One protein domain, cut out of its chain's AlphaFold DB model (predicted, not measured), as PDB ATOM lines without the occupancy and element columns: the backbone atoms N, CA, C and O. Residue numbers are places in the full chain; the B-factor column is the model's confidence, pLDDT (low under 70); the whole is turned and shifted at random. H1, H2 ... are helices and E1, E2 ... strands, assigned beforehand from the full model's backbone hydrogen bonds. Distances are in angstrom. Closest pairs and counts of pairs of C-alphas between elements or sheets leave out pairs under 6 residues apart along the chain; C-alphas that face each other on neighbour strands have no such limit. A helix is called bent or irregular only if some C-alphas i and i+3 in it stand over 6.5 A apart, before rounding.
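Overview. This is residues 104 to 199 of the 233 residues of an uncharacterized protein of Streptococcus sanguinis (UniProt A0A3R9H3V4). A two-stranded antiparallel hairpin, E1 and E2, lies near the middle, with H5 packed by E1 and H1 by E2, these two helices crossing steeply. H2, H3 and H4 gather toward one end of the longest axis, H3 farthest out; the long E1 to E2 link reaches the other end, and residues 194 to 199 fold back after H5. The printed part has 96 residues, with five named helices and two named strands in the order H1 H2 E1 E2 H3 H4 H5, and its class is mostly helix. The whole is compact, with a radius of gyration of the C-alphas of 14.0 A and spans of 40 by 28 by 22 A.

Along the chain. E1 is residues 129 to 134, 14.8 A long, and E2 is residues 146 to 152, 18.0 A. H5, residues 179 to 193, measures 20.6 A and ends at C-alpha 193 at (77.366, 31.887, 9.757). H1, residues 104 to 117, measures 22.1 A and begins at C-alpha 104 at (78.031, 22.135, 12.716); it is only just irregular, with C-alphas 104 and 107 6.9 A apart. H2 is residues 122 to 128, H3 residues 156 to 165 and H4 residues 169 to 175.

Arrangement. E1 and E2 form an antiparallel hairpin at 146 degrees; N 130 and O 151 are 2.8 A apart and N 148 and O 132 are 2.9 A apart, within hydrogen-bond range. The closest C-alphas of E1 and H5 are those of Lys 132 and Val 181, 5.6 A apart. E2 and H5 are apart, but only just, at 8.0 A. The closest C-alphas of H1 and E2 are those of Glu 111 and Tyr 146, 6.6 A apart. H1, the hub, touches H5 with residues 105 to 108 alone, at a steep tilt of 61 degrees, opposite ways; the closest C-alphas, of Leu 105 and Ala 185, are 7.3 A apart. H1 touches H4 at a steep tilt of 59 degrees, closest at the C-alphas of Lys 113 and Leu 169, 7.0 A. With residues 115 to 117 alone H1 touches H2, only just about perpendicular at 72 degrees, closest at the C-alphas of Ser 116 and Gly 122, 4.3 A. H2 touches H3 at a steep tilt of 42 degrees, closest at the C-alphas of Arg 127 and Val 162, 6.3 A. H3 and H4 only just touch, with 3 pairs of C-alphas within 8 A, the closest those of Lys 165 and Ser 171, 6.8 A. In H2, H3, H4 and H5 every O i to N i+4 pair is within hydrogen-bond range; in H1, 8 of 10 are.

Size, cuts and confidence. The C-alphas farthest apart, of Glu 141 and Asp 157, are 42.2 A apart. The printed part has no cut. The link from E1 to E2, 11 residues, is long; the others are tight. Mean pLDDT of the printed part is 89.3; residues 136 to 143 are under 70.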
ATOM      1  N   GLU A 104      77.924  21.141  13.784       92.56
ATOM      2  CA  GLU A 104      78.031  22.135  12.716       92.56
ATOM      3  C   GLU A 104      78.533  21.543  11.388       92.56
ATOM      4  O   GLU A 104      78.357  22.159  10.336       92.56
ATOM      5  N   LEU A 105      79.143  20.353  11.411       93.62
ATOM      6  CA  LEU A 105      79.569  19.636  10.209       93.62
ATOM      7  C   LEU A 105      78.458  18.763   9.598       93.62
ATOM      8  O   LEU A 105      78.684  18.182   8.534       93.62
ATOM      9  N   GLU A 106      77.252  18.739  10.183       93.44
ATOM     10  CA  GLU A 106      76.079  18.014   9.656       93.44
ATOM     11  C   GLU A 106      75.745  18.420   8.210       93.44
ATOM     12  O   GLU A 106      75.328  17.590   7.409       93.44
ATOM     13  N   ILE A 107      76.050  19.662   7.813       92.88
ATOM     14  CA  ILE A 107      75.879  20.136   6.430       92.88
ATOM     15  C   ILE A 107      76.632  19.270   5.399       92.88
ATOM     16  O   ILE A 107      76.183  19.102   4.265       92.88
ATOM     17  N   ILE A 108      77.773  18.685   5.781       95.50
ATOM     18  CA  ILE A 108      78.520  17.749   4.929       95.50
ATOM     19  C   ILE A 108      77.778  16.412   4.848       95.50
ATOM     20  O   ILE A 108      77.693  15.823   3.771       95.50
ATOM     21  N   VAL A 109      77.264  15.932   5.982       95.25
ATOM     22  CA  VAL A 109      76.552  14.652   6.107       95.25
ATOM     23  C   VAL A 109      75.277  14.670   5.268       95.25
ATOM     24  O   VAL A 109      75.054  13.758   4.468       95.25
ATOM     25  N   GLU A 110      74.484  15.736   5.379       95.06
ATOM     26  CA  GLU A 110      73.274  15.942   4.583       95.06
ATOM     27  C   GLU A 110      73.588  15.966   3.085       95.06
ATOM     28  O   GLU A 110      72.936  15.275   2.301       95.06
ATOM     29  N   GLU A 111      74.634  16.683   2.677       95.38
ATOM     30  CA  GLU A 111      75.001  16.790   1.266       95.38
ATOM     31  C   GLU A 111      75.544  15.468   0.696       95.38
ATOM     32  O   GLU A 111      75.239  15.095  -0.442       95.38
ATOM     33  N   LEU A 112      76.305  14.702   1.487       96.38
ATOM     34  CA  LEU A 112      76.714  13.345   1.117       96.38
ATOM     35  C   LEU A 112      75.506  12.412   0.994       96.38
ATOM     36  O   LEU A 112      75.439  11.631   0.044       96.38
ATOM     37  N   LYS A 113      74.538  12.505   1.913       95.88
ATOM     38  CA  LYS A 113      73.298  11.722   1.871       95.88
ATOM     39  C   LYS A 113      72.485  12.049   0.624       95.88
ATOM     40  O   LYS A 113      72.101  11.126  -0.096       95.88
ATOM     41  N   ASN A 114      72.296  13.331   0.321       95.12
ATOM     42  CA  ASN A 114      71.582  13.787  -0.869       95.12
ATOM     43  C   ASN A 114      72.229  13.229  -2.141       95.12
ATOM     44  O   ASN A 114      71.562  12.567  -2.934       95.12
ATOM     45  N   LYS A 115      73.551  13.377  -2.290       95.38
ATOM     46  CA  LYS A 115      74.281  12.857  -3.460       95.38
ATOM     47  C   LYS A 115      74.356  11.344  -3.528       95.38
ATOM     48  O   LYS A 115      74.454  10.792  -4.617       95.38
ATOM     49  N   SER A 116      74.333  10.658  -2.390       94.75
ATOM     50  CA  SER A 116      74.344   9.195  -2.376       94.75
ATOM     51  C   SER A 116      73.055   8.598  -2.946       94.75
ATOM     52  O   SER A 116      73.108   7.513  -3.520       94.75
ATOM     53  N   ASN A 117      71.939   9.328  -2.831       93.25
ATOM     54  CA  ASN A 117      70.628   8.954  -3.368       93.25
ATOM     55  C   ASN A 117      70.386   9.487  -4.789       93.25
ATOM     56  O   ASN A 117      69.411   9.098  -5.431       93.25
ATOM     57  N   ASP A 118      71.240  10.388  -5.265       94.12
ATOM     58  CA  ASP A 118      71.150  10.968  -6.598       94.12
ATOM     59  C   ASP A 118      71.451   9.898  -7.672       94.12
ATOM     60  O   ASP A 118      72.486   9.231  -7.579       94.12
ATOM     61  N   PRO A 119      70.586   9.709  -8.688       92.44
ATOM     62  CA  PRO A 119      70.790   8.694  -9.726       92.44
ATOM     63  C   PRO A 119      72.024   8.921 -10.610       92.44
ATOM     64  O   PRO A 119      72.575   7.963 -11.154       92.44
ATOM     65  N   GLU A 120      72.452  10.171 -10.789       92.75
ATOM     66  CA  GLU A 120      73.613  10.521 -11.603       92.75
ATOM     67  C   GLU A 120      74.912  10.421 -10.810       92.75
ATOM     68  O   GLU A 120      75.940  10.055 -11.380       92.75
ATOM     69  N   ILE A 121      74.897  10.755  -9.520       94.31
ATOM     70  CA  ILE A 121      76.077  10.723  -8.656       94.31
ATOM     71  C   ILE A 121      76.190   9.359  -7.973       94.31
ATOM     72  O   ILE A 121      77.106   8.594  -8.275       94.31
ATOM     73  N   GLY A 122      75.264   9.037  -7.077       94.50
ATOM     74  CA  GLY A 122      75.246   7.787  -6.331       94.50
ATOM     75  C   GLY A 122      76.474   7.553  -5.439       94.50
ATOM     76  O   GLY A 122      77.523   8.200  -5.533       94.50
ATOM     77  N   ILE A 123      76.371   6.559  -4.555       94.00
ATOM     78  CA  ILE A 123      77.476   6.173  -3.661       94.00
ATOM     79  C   ILE A 123      78.741   5.743  -4.429       94.00
ATOM     80  O   ILE A 123      79.860   6.027  -3.996       94.00
ATOM     81  N   GLU A 124      78.573   5.124  -5.601       93.94
ATOM     82  CA  GLU A 124      79.663   4.632  -6.448       93.94
ATOM     83  C   GLU A 124      80.573   5.752  -6.961       93.94
ATOM     84  O   GLU A 124      81.805   5.654  -6.867       93.94
ATOM     85  N   LYS A 125      80.008   6.862  -7.456       95.62
ATOM     86  CA  LYS A 125      80.851   7.989  -7.877       95.62
ATOM     87  C   LYS A 125      81.442   8.707  -6.674       95.62
ATOM     88  O   LYS A 125      82.623   9.049  -6.711       95.62
ATOM     89  N   LEU A 126      80.682   8.858  -5.585       96.19
ATOM     90  CA  LEU A 126      81.194   9.466  -4.355       96.19
ATOM     91  C   LEU A 126      82.416   8.717  -3.808       96.19
ATOM     92  O   LEU A 126      83.382   9.356  -3.388       96.19
ATOM     93  N   ARG A 127      82.430   7.378  -3.821       94.44
ATOM     94  CA  ARG A 127      83.592   6.614  -3.336       94.44
ATOM     95  C   ARG A 127      84.789   6.676  -4.288       94.44
ATOM     96  O   ARG A 127      85.914   6.790  -3.803       94.44
ATOM     97  N   SER A 128      84.557   6.690  -5.603       94.69
ATOM     98  CA  SER A 128      85.608   6.614  -6.635       94.69
ATOM     99  C   SER A 128      86.233   7.956  -7.055       94.69
ATOM    100  O   SER A 128      87.255   7.948  -7.739       94.69
ATOM    101  N   HIS A 129      85.673   9.100  -6.646       96.12
ATOM    102  CA  HIS A 129      86.185  10.436  -6.997       96.12
ATOM    103  C   HIS A 129      86.695  11.208  -5.783       96.12
ATOM    104  O   HIS A 129      86.171  11.067  -4.683       96.12
ATOM    105  N   ASN A 130      87.682  12.085  -5.962       94.94
ATOM    106  CA  ASN A 130      87.966  13.133  -4.982       94.94
ATOM    107  C   ASN A 130      86.733  14.037  -4.825       94.94
ATOM    108  O   ASN A 130      85.987  14.248  -5.780       94.94
ATOM    109  N   LEU A 131      86.526  14.573  -3.622       95.44
ATOM    110  CA  LEU A 131      85.436  15.506  -3.343       95.44
ATOM    111  C   LEU A 131      86.003  16.879  -3.016       95.44
ATOM    112  O   LEU A 131      87.012  16.999  -2.319       95.44
ATOM    113  N   LYS A 132      85.325  17.914  -3.501       93.06
ATOM    114  CA  LYS A 132      85.592  19.306  -3.142       93.06
ATOM    115  C   LYS A 132      84.283  19.976  -2.757       93.06
ATOM    116  O   LYS A 132      83.223  19.618  -3.265       93.06
ATOM    117  N   VAL A 133      84.371  20.966  -1.879       90.38
ATOM    118  CA  VAL A 133      83.268  21.900  -1.654       90.38
ATOM    119  C   VAL A 133      83.385  22.985  -2.703       90.38
ATOM    120  O   VAL A 133      84.456  23.576  -2.869       90.38
ATOM    121  N   LYS A 134      82.292  23.265  -3.399       82.44
ATOM    122  CA  LYS A 134      82.218  24.430  -4.267       82.44
ATOM    123  C   LYS A 134      81.476  25.530  -3.516       82.44
ATOM    124  O   LYS A 134      80.342  25.349  -3.097       82.44
ATOM    125  N   PHE A 135      82.152  26.657  -3.315       71.69
ATOM    126  CA  PHE A 135      81.565  27.876  -2.764       71.69
ATOM    127  C   PHE A 135      82.070  29.077  -3.575       71.69
ATOM    128  O   PHE A 135      83.217  29.076  -4.020       71.69
ATOM    129  N   PHE A 136      81.222  30.085  -3.801       63.09
ATOM    130  CA  PHE A 136      81.510  31.241  -4.666       63.09
ATOM    131  C   PHE A 136      81.758  32.532  -3.865       63.09
ATOM    132  O   PHE A 136      80.852  33.351  -3.728       63.09
ATOM    133  N   PRO A 137      82.971  32.763  -3.328       55.25
ATOM    134  CA  PRO A 137      83.247  33.821  -2.346       55.25
ATOM    135  C   PRO A 137      82.897  35.252  -2.785       55.25
ATOM    136  O   PRO A 137      82.799  36.132  -1.933       55.25
ATOM    137  N   GLN A 138      82.740  35.493  -4.088       56.28
ATOM    138  CA  GLN A 138      82.484  36.813  -4.663       56.28
ATOM    139  C   GLN A 138      81.007  37.237  -4.580       56.28
ATOM    140  O   GLN A 138      80.716  38.423  -4.691       56.28
ATOM    141  N   GLU A 139      80.089  36.314  -4.286       58.03
ATOM    142  CA  GLU A 139      78.659  36.597  -4.163       58.03
ATOM    143  C   GLU A 139      78.222  36.363  -2.713       58.03
ATOM    144  O   GLU A 139      77.819  35.269  -2.313       58.03
ATOM    145  N   LYS A 140      78.317  37.407  -1.877       55.72
ATOM    146  CA  LYS A 140      77.879  37.348  -0.469       55.72
ATOM    147  C   LYS A 140      76.425  36.892  -0.310       55.72
ATOM    148  O   LYS A 140      76.089  36.391   0.761       55.72
ATOM    149  N   GLU A 141      75.606  37.005  -1.347       58.53
ATOM    150  CA  GLU A 141      74.180  36.683  -1.316       58.53
ATOM    151  C   GLU A 141      73.872  35.225  -1.727       58.53
ATOM    152  O   GLU A 141      72.927  34.664  -1.190       58.53
ATOM    153  N   ASN A 142      74.740  34.533  -2.488       57.25
ATOM    154  CA  ASN A 142      74.509  33.160  -2.996       57.25
ATOM    155  C   ASN A 142      75.665  32.181  -2.679       57.25
ATOM    156  O   ASN A 142      76.297  31.622  -3.574       57.25
ATOM    157  N   LEU A 143      75.962  31.935  -1.393       62.78
ATOM    158  CA  LEU A 143      76.871  30.825  -1.034       62.78
ATOM    159  C   LEU A 143      76.021  29.644  -0.585       62.78
ATOM    160  O   LEU A 143      75.795  29.459   0.612       62.78
ATOM    161  N   GLU A 144      75.539  28.870  -1.546       78.44
ATOM    162  CA  GLU A 144      75.072  27.515  -1.270       78.44
ATOM    163  C   GLU A 144      76.280  26.619  -0.975       78.44
ATOM    164  O   GLU A 144      77.359  26.795  -1.555       78.44
ATOM    165  N   PHE A 145      76.115  25.684  -0.042       87.19
ATOM    166  CA  PHE A 145      77.092  24.634   0.204       87.19
ATOM    167  C   PHE A 145      76.737  23.436  -0.664       87.19
ATOM    168  O   PHE A 145      75.636  22.909  -0.549       87.19
ATOM    169  N   TYR A 146      77.664  22.992  -1.510       89.94
ATOM    170  CA  TYR A 146      77.464  21.773  -2.281       89.94
ATOM    171  C   TYR A 146      78.780  21.059  -2.573       89.94
ATOM    172  O   TYR A 146      79.838  21.672  -2.777       89.94
ATOM    173  N   LEU A 147      78.704  19.728  -2.596       93.56
ATOM    174  CA  LEU A 147      79.840  18.877  -2.936       93.56
ATOM    175  C   LEU A 147      79.909  18.667  -4.448       93.56
ATOM    176  O   LEU A 147      78.904  18.470  -5.135       93.56
ATOM    177  N   ILE A 148      81.120  18.670  -4.981       93.12
ATOM    178  CA  ILE A 148      81.376  18.334  -6.377       93.12
ATOM    179  C   ILE A 148      82.325  17.146  -6.459       93.12
ATOM    180  O   ILE A 148      83.243  17.002  -5.643       93.12
ATOM    181  N   LEU A 149      82.083  16.303  -7.462       95.56
ATOM    182  CA  LEU A 149      83.036  15.286  -7.879       95.56
ATOM    183  C   LEU A 149      84.189  15.999  -8.584       95.56
ATOM    184  O   LEU A 149      83.975  16.788  -9.503       95.56
ATOM    185  N   ASP A 150      85.401  15.741  -8.121       94.75
ATOM    186  CA  ASP A 150      86.628  16.199  -8.756       94.75
ATOM    187  C   ASP A 150      87.226  15.039  -9.573       94.75
ATOM    188  O   ASP A 150      86.509  14.290 -10.234       94.75
ATOM    189  N   SER A 151      88.542  14.865  -9.539       94.06
ATOM    190  CA  SER A 151      89.245  13.799 -10.240       94.06
ATOM    191  C   SER A 151      88.842  12.414  -9.732       94.06
ATOM    192  O   SER A 151      88.815  12.157  -8.525       94.06
ATOM    193  N   GLN A 152      88.582  11.500 -10.664       95.56
ATOM    194  CA  GLN A 152      88.445  10.080 -10.359       95.56
ATOM    195  C   GLN A 152      89.792   9.498  -9.913       95.56
ATOM    196  O   GLN A 152      90.856   9.939 -10.353       95.56
ATOM    197  N   TYR A 153      89.763   8.504  -9.029       93.25
ATOM    198  CA  TYR A 153      90.974   7.792  -8.640       93.25
ATOM    199  C   TYR A 153      91.534   6.990  -9.810       93.25
ATOM    200  O   TYR A 153      90.810   6.258 -10.475       93.25
ATOM    201  N   SER A 154      92.844   7.101 -10.015       91.56
ATOM    202  CA  SER A 154      93.574   6.401 -11.077       91.56
ATOM    203  C   SER A 154      94.543   5.340 -10.551       91.56
ATOM    204  O   SER A 154      94.948   4.450 -11.291       91.56
ATOM    205  N   THR A 155      94.925   5.410  -9.274       90.81
ATOM    206  CA  THR A 155      95.887   4.485  -8.662       90.81
ATOM    207  C   THR A 155      95.191   3.193  -8.207       90.81
ATOM    208  O   THR A 155      94.298   3.291  -7.354       90.81
ATOM    209  N   PRO A 156      95.609   2.000  -8.682       90.56
ATOM    210  CA  PRO A 156      94.955   0.725  -8.364       90.56
ATOM    211  C   PRO A 156      94.780   0.449  -6.868       90.56
ATOM    212  O   PRO A 156      93.705   0.029  -6.451       90.56
ATOM    213  N   ASP A 157      95.783   0.752  -6.040       89.19
ATOM    214  CA  ASP A 157      95.711   0.500  -4.592       89.19
ATOM    215  C   ASP A 157      94.628   1.334  -3.908       89.19
ATOM    216  O   ASP A 157      93.882   0.839  -3.064       89.19
ATOM    217  N   ARG A 158      94.484   2.597  -4.319       89.94
ATOM    218  CA  ARG A 158      93.439   3.485  -3.801       89.94
ATOM    219  C   ARG A 158      92.052   3.043  -4.255       89.94
ATOM    220  O   ARG A 158      91.124   3.099  -3.452       89.94
ATOM    221  N   ILE A 159      91.920   2.610  -5.512       91.69
ATOM    222  CA  ILE A 159      90.672   2.057  -6.062       91.69
ATOM    223  C   ILE A 159      90.271   0.825  -5.245       91.69
ATOM    224  O   ILE A 159      89.204   0.811  -4.637       91.69
ATOM    225  N   LYS A 160      91.183  -0.141  -5.105       91.75
ATOM    226  CA  LYS A 160      90.969  -1.358  -4.316       91.75
ATOM    227  C   LYS A 160      90.646  -1.053  -2.853       91.75
ATOM    228  O   LYS A 160      89.808  -1.725  -2.255       91.75
ATOM    229  N   TYR A 161      91.301  -0.064  -2.246       92.31
ATOM    230  CA  TYR A 161      90.996   0.355  -0.879       92.31
ATOM    231  C   TYR A 161      89.540   0.816  -0.760       92.31
ATOM    232  O   TYR A 161      88.816   0.300   0.094       92.31
ATOM    233  N   VAL A 162      89.083   1.735  -1.622       92.31
ATOM    234  CA  VAL A 162      87.707   2.250  -1.520       92.31
ATOM    235  C   VAL A 162      86.663   1.213  -1.895       92.31
ATOM    236  O   VAL A 162      85.649   1.123  -1.212       92.31
ATOM    237  N   GLU A 163      86.927   0.382  -2.899       91.38
ATOM    238  CA  GLU A 163      86.034  -0.710  -3.293       91.38
ATOM    239  C   GLU A 163      85.872  -1.763  -2.205       91.38
ATOM    240  O   GLU A 163      84.830  -2.399  -2.155       91.38
ATOM    241  N   ASN A 164      86.865  -1.952  -1.332       91.12
ATOM    242  CA  ASN A 164      86.772  -2.895  -0.218       91.12
ATOM    243  C   ASN A 164      86.189  -2.252   1.045       91.12
ATOM    244  O   ASN A 164      85.387  -2.874   1.743       91.12
ATOM    245  N   LYS A 165      86.604  -1.022   1.370       91.31
ATOM    246  CA  LYS A 165      86.286  -0.367   2.648       91.31
ATOM    247  C   LYS A 165      85.011   0.463   2.624       91.31
ATOM    248  O   LYS A 165      84.426   0.658   3.683       91.31
ATOM    249  N   ILE A 166      84.582   0.945   1.459       94.12
ATOM    250  CA  ILE A 166      83.506   1.929   1.335       94.12
ATOM    251  C   ILE A 166      82.362   1.335   0.511       94.12
ATOM    252  O   ILE A 166      82.374   1.384  -0.718       94.12
ATOM    253  N   GLN A 167      81.363   0.778   1.200       91.69
ATOM    254  CA  GLN A 167      80.174   0.165   0.576       91.69
ATOM    255  C   GLN A 167      78.901   0.991   0.753       91.69
ATOM    256  O   GLN A 167      77.971   0.902  -0.038       91.69
ATOM    257  N   LYS A 168      78.844   1.777   1.826       94.50
ATOM    258  CA  LYS A 168      77.685   2.578   2.224       94.50
ATOM    259  C   LYS A 168      78.116   3.944   2.744       94.50
ATOM    260  O   LYS A 168      79.302   4.160   3.010       94.50
ATOM    261  N   LEU A 169      77.145   4.835   2.933       93.56
ATOM    262  CA  LEU A 169      77.369   6.204   3.395       93.56
ATOM    263  C   LEU A 169      78.198   6.266   4.690       93.56
ATOM    264  O   LEU A 169      79.208   6.958   4.707       93.56
ATOM    265  N   ASP A 170      77.868   5.471   5.713       94.56
ATOM    266  CA  ASP A 170      78.632   5.454   6.977       94.56
ATOM    267  C   ASP A 170      80.116   5.132   6.748       94.56
ATOM    268  O   ASP A 170      81.006   5.837   7.210       94.56
ATOM    269  N   SER A 171      80.400   4.085   5.965       95.31
ATOM    270  CA  SER A 171      81.780   3.711   5.640       95.31
ATOM    271  C   SER A 171      82.483   4.754   4.769       95.31
ATOM    272  O   SER A 171      83.703   4.872   4.826       95.31
ATOM    273  N   LEU A 172      81.732   5.532   3.982       95.81
ATOM    274  CA  LEU A 172      82.273   6.644   3.207       95.81
ATOM    275  C   LEU A 172      82.684   7.784   4.132       95.81
ATOM    276  O   LEU A 172      83.815   8.250   4.040       95.81
ATOM    277  N   MET A 173      81.800   8.195   5.040       95.19
ATOM    278  CA  MET A 173      82.095   9.237   6.026       95.19
ATOM    279  C   MET A 173      83.276   8.854   6.912       95.19
ATOM    280  O   MET A 173      84.086   9.707   7.246       95.19
ATOM    281  N   LYS A 174      83.422   7.566   7.227       95.19
ATOM    282  CA  LYS A 174      84.475   7.063   8.108       95.19
ATOM    283  C   LYS A 174      85.824   6.833   7.417       95.19
ATOM    284  O   LYS A 174      86.858   7.186   7.976       95.19
ATOM    285  N   TYR A 175      85.837   6.272   6.202       95.12
ATOM    286  CA  TYR A 175      87.062   5.775   5.549       95.12
ATOM    287  C   TYR A 175      87.446   6.489   4.244       95.12
ATOM    288  O   TYR A 175      88.414   6.101   3.591       95.12
ATOM    289  N   LYS A 176      86.734   7.536   3.823       94.88
ATOM    290  CA  LYS A 176      87.132   8.344   2.661       94.88
ATOM    291  C   LYS A 176      88.033   9.501   3.072       94.88
ATOM    292  O   LYS A 176      87.770  10.147   4.071       94.88
ATOM    293  N   ASN A 177      88.992   9.880   2.229       93.94
ATOM    294  CA  ASN A 177      89.661  11.171   2.388       93.94
ATOM    295  C   ASN A 177      88.664  12.334   2.241       93.94
ATOM    296  O   ASN A 177      88.249  12.654   1.123       93.94
ATOM    297  N   LEU A 178      88.292  12.950   3.366       94.62
ATOM    298  CA  LEU A 178      87.365  14.083   3.436       94.62
ATOM    299  C   LEU A 178      88.013  15.350   4.005       94.62
ATOM    300  O   LEU A 178      87.323  16.350   4.190       94.62
ATOM    301  N   LYS A 179      89.335  15.359   4.203       92.81
ATOM    302  CA  LYS A 179      90.068  16.492   4.786       92.81
ATOM    303  C   LYS A 179      89.779  17.816   4.083       92.81
ATOM    304  O   LYS A 179      89.365  18.786   4.710       92.81
ATOM    305  N   VAL A 180      89.885  17.828   2.753       92.88
ATOM    306  CA  VAL A 180      89.595  19.018   1.931       92.88
ATOM    307  C   VAL A 180      88.144  19.480   2.083       92.88
ATOM    308  O   VAL A 180      87.874  20.682   2.047       92.88
ATOM    309  N   VAL A 181      87.207  18.545   2.251       94.94
ATOM    310  CA  VAL A 181      85.785  18.850   2.435       94.94
ATOM    311  C   VAL A 181      85.546  19.489   3.801       94.94
ATOM    312  O   VAL A 181      84.948  20.561   3.856       94.94
ATOM    313  N   VAL A 182      86.080  18.896   4.871       94.50
ATOM    314  CA  VAL A 182      85.993  19.415   6.247       94.50
ATOM    315  C   VAL A 182      86.631  20.803   6.356       94.50
ATOM    316  O   VAL A 182      86.001  21.741   6.849       94.50
ATOM    317  N   ASP A 183      87.834  20.983   5.806       92.38
ATOM    318  CA  ASP A 183      88.526  22.277   5.790       92.38
ATOM    319  C   ASP A 183      87.732  23.357   5.053       92.38
ATOM    320  O   ASP A 183      87.664  24.514   5.480       92.38
ATOM    321  N   SER A 184      87.127  22.993   3.924       91.81
ATOM    322  CA  SER A 184      86.343  23.930   3.122       91.81
ATOM    323  C   SER A 184      85.001  24.258   3.778       91.81
ATOM    324  O   SER A 184      84.574  25.411   3.730       91.81
ATOM    325  N   ALA A 185      84.367  23.293   4.446       92.12
ATOM    326  CA  ALA A 185      83.153  23.518   5.222       92.12
ATOM    327  C   ALA A 185      83.407  24.441   6.423       92.12
ATOM    328  O   ALA A 185      82.652  25.385   6.636       92.12
ATOM    329  N   SER A 186      84.514  24.260   7.149       91.75
ATOM    330  CA  SER A 186      84.903  25.177   8.232       91.75
ATOM    331  C   SER A 186      85.063  26.621   7.726       91.75
ATOM    332  O   SER A 186      84.557  27.570   8.335       91.75
ATOM    333  N   LYS A 187      85.685  26.808   6.550       89.75
ATOM    334  CA  LYS A 187      85.775  28.128   5.895       89.75
ATOM    335  C   LYS A 187      84.398  28.676   5.520       89.75
ATOM    336  O   LYS A 187      84.132  29.851   5.774       89.75
ATOM    337  N   TYR A 188      83.532  27.839   4.951       89.31
ATOM    338  CA  TYR A 188      82.162  28.202   4.595       89.31
ATOM    339  C   TYR A 188      81.368  28.689   5.816       89.31
ATOM    340  O   TYR A 188      80.836  29.799   5.795       89.31
ATOM    341  N   LEU A 189      81.360  27.918   6.906       89.88
ATOM    342  CA  LEU A 189      80.649  28.242   8.147       89.88
ATOM    343  C   LEU A 189      81.150  29.551   8.765       89.88
ATOM    344  O   LEU A 189      80.349  30.399   9.168       89.88
ATOM    345  N   LYS A 190      82.467  29.780   8.743       90.00
ATOM    346  CA  LYS A 190      83.056  31.050   9.180       90.00
ATOM    347  C   LYS A 190      82.572  32.226   8.336       90.00
ATOM    348  O   LYS A 190      82.292  33.287   8.884       90.00
ATOM    349  N   MET A 191      82.498  32.065   7.018       85.69
ATOM    350  CA  MET A 191      82.097  33.143   6.111       85.69
ATOM    351  C   MET A 191      80.595  33.432   6.152       85.69
ATOM    352  O   MET A 191      80.210  34.598   6.107       85.69
ATOM    353  N   LYS A 192      79.752  32.394   6.208       84.69
ATOM    354  CA  LYS A 192      78.294  32.529   6.105       84.69
ATOM    355  C   LYS A 192      77.582  32.675   7.439       84.69
ATOM    356  O   LYS A 192      76.622  33.433   7.518       84.69
ATOM    357  N   GLN A 193      78.046  31.970   8.463       85.88
ATOM    358  CA  GLN A 193      77.366  31.887   9.757       85.88
ATOM    359  C   GLN A 193      78.188  32.514  10.893       85.88
ATOM    360  O   GLN A 193      77.741  32.541  12.034       85.88
ATOM    361  N   ASN A 194      79.393  33.028  10.601       88.44
ATOM    362  CA  ASN A 194      80.353  33.524  11.596       88.44
ATOM    363  C   ASN A 194      80.724  32.474  12.667       88.44
ATOM    364  O   ASN A 194      81.197  32.813  13.754       88.44
ATOM    365  N   ILE A 195      80.556  31.189  12.344       90.00
ATOM    366  CA  ILE A 195      80.928  30.069  13.207       90.00
ATOM    367  C   ILE A 195      82.397  29.739  12.950       90.00
ATOM    368  O   ILE A 195      82.794  29.387  11.839       90.00
ATOM    369  N   LYS A 196      83.234  29.860  13.980       90.88
ATOM    370  CA  LYS A 196      84.665  29.539  13.898       90.88
ATOM    371  C   LYS A 196      84.913  28.157  14.484       90.88
ATOM    372  O   LYS A 196      85.172  28.040  15.676       90.88
ATOM    373  N   LEU A 197      84.883  27.134  13.636       87.19
ATOM    374  CA  LEU A 197      85.218  25.776  14.054       87.19
ATOM    375  C   LEU A 197      86.729  25.596  14.174       87.19
ATOM    376  O   LEU A 197      87.458  25.712  13.184       87.19
ATOM    377  N   LYS A 198      87.197  25.232  15.368       86.69
ATOM    378  CA  LYS A 198      88.549  24.704  15.573       86.69
ATOM    379  C   LYS A 198      88.493  23.184  15.714       86.69
ATOM    380  O   LYS A 198      88.889  22.623  16.734       86.69
ATOM    381  N   TYR A 199      87.966  22.536  14.677       84.31
ATOM    382  CA  TYR A 199      87.508  21.151  14.742       84.31
ATOM    383  C   TYR A 199      88.593  20.151  15.176       84.31
ATOM    384  O   TYR A 199      88.245  19.201  15.852       84.31
TER     385      TYR A 199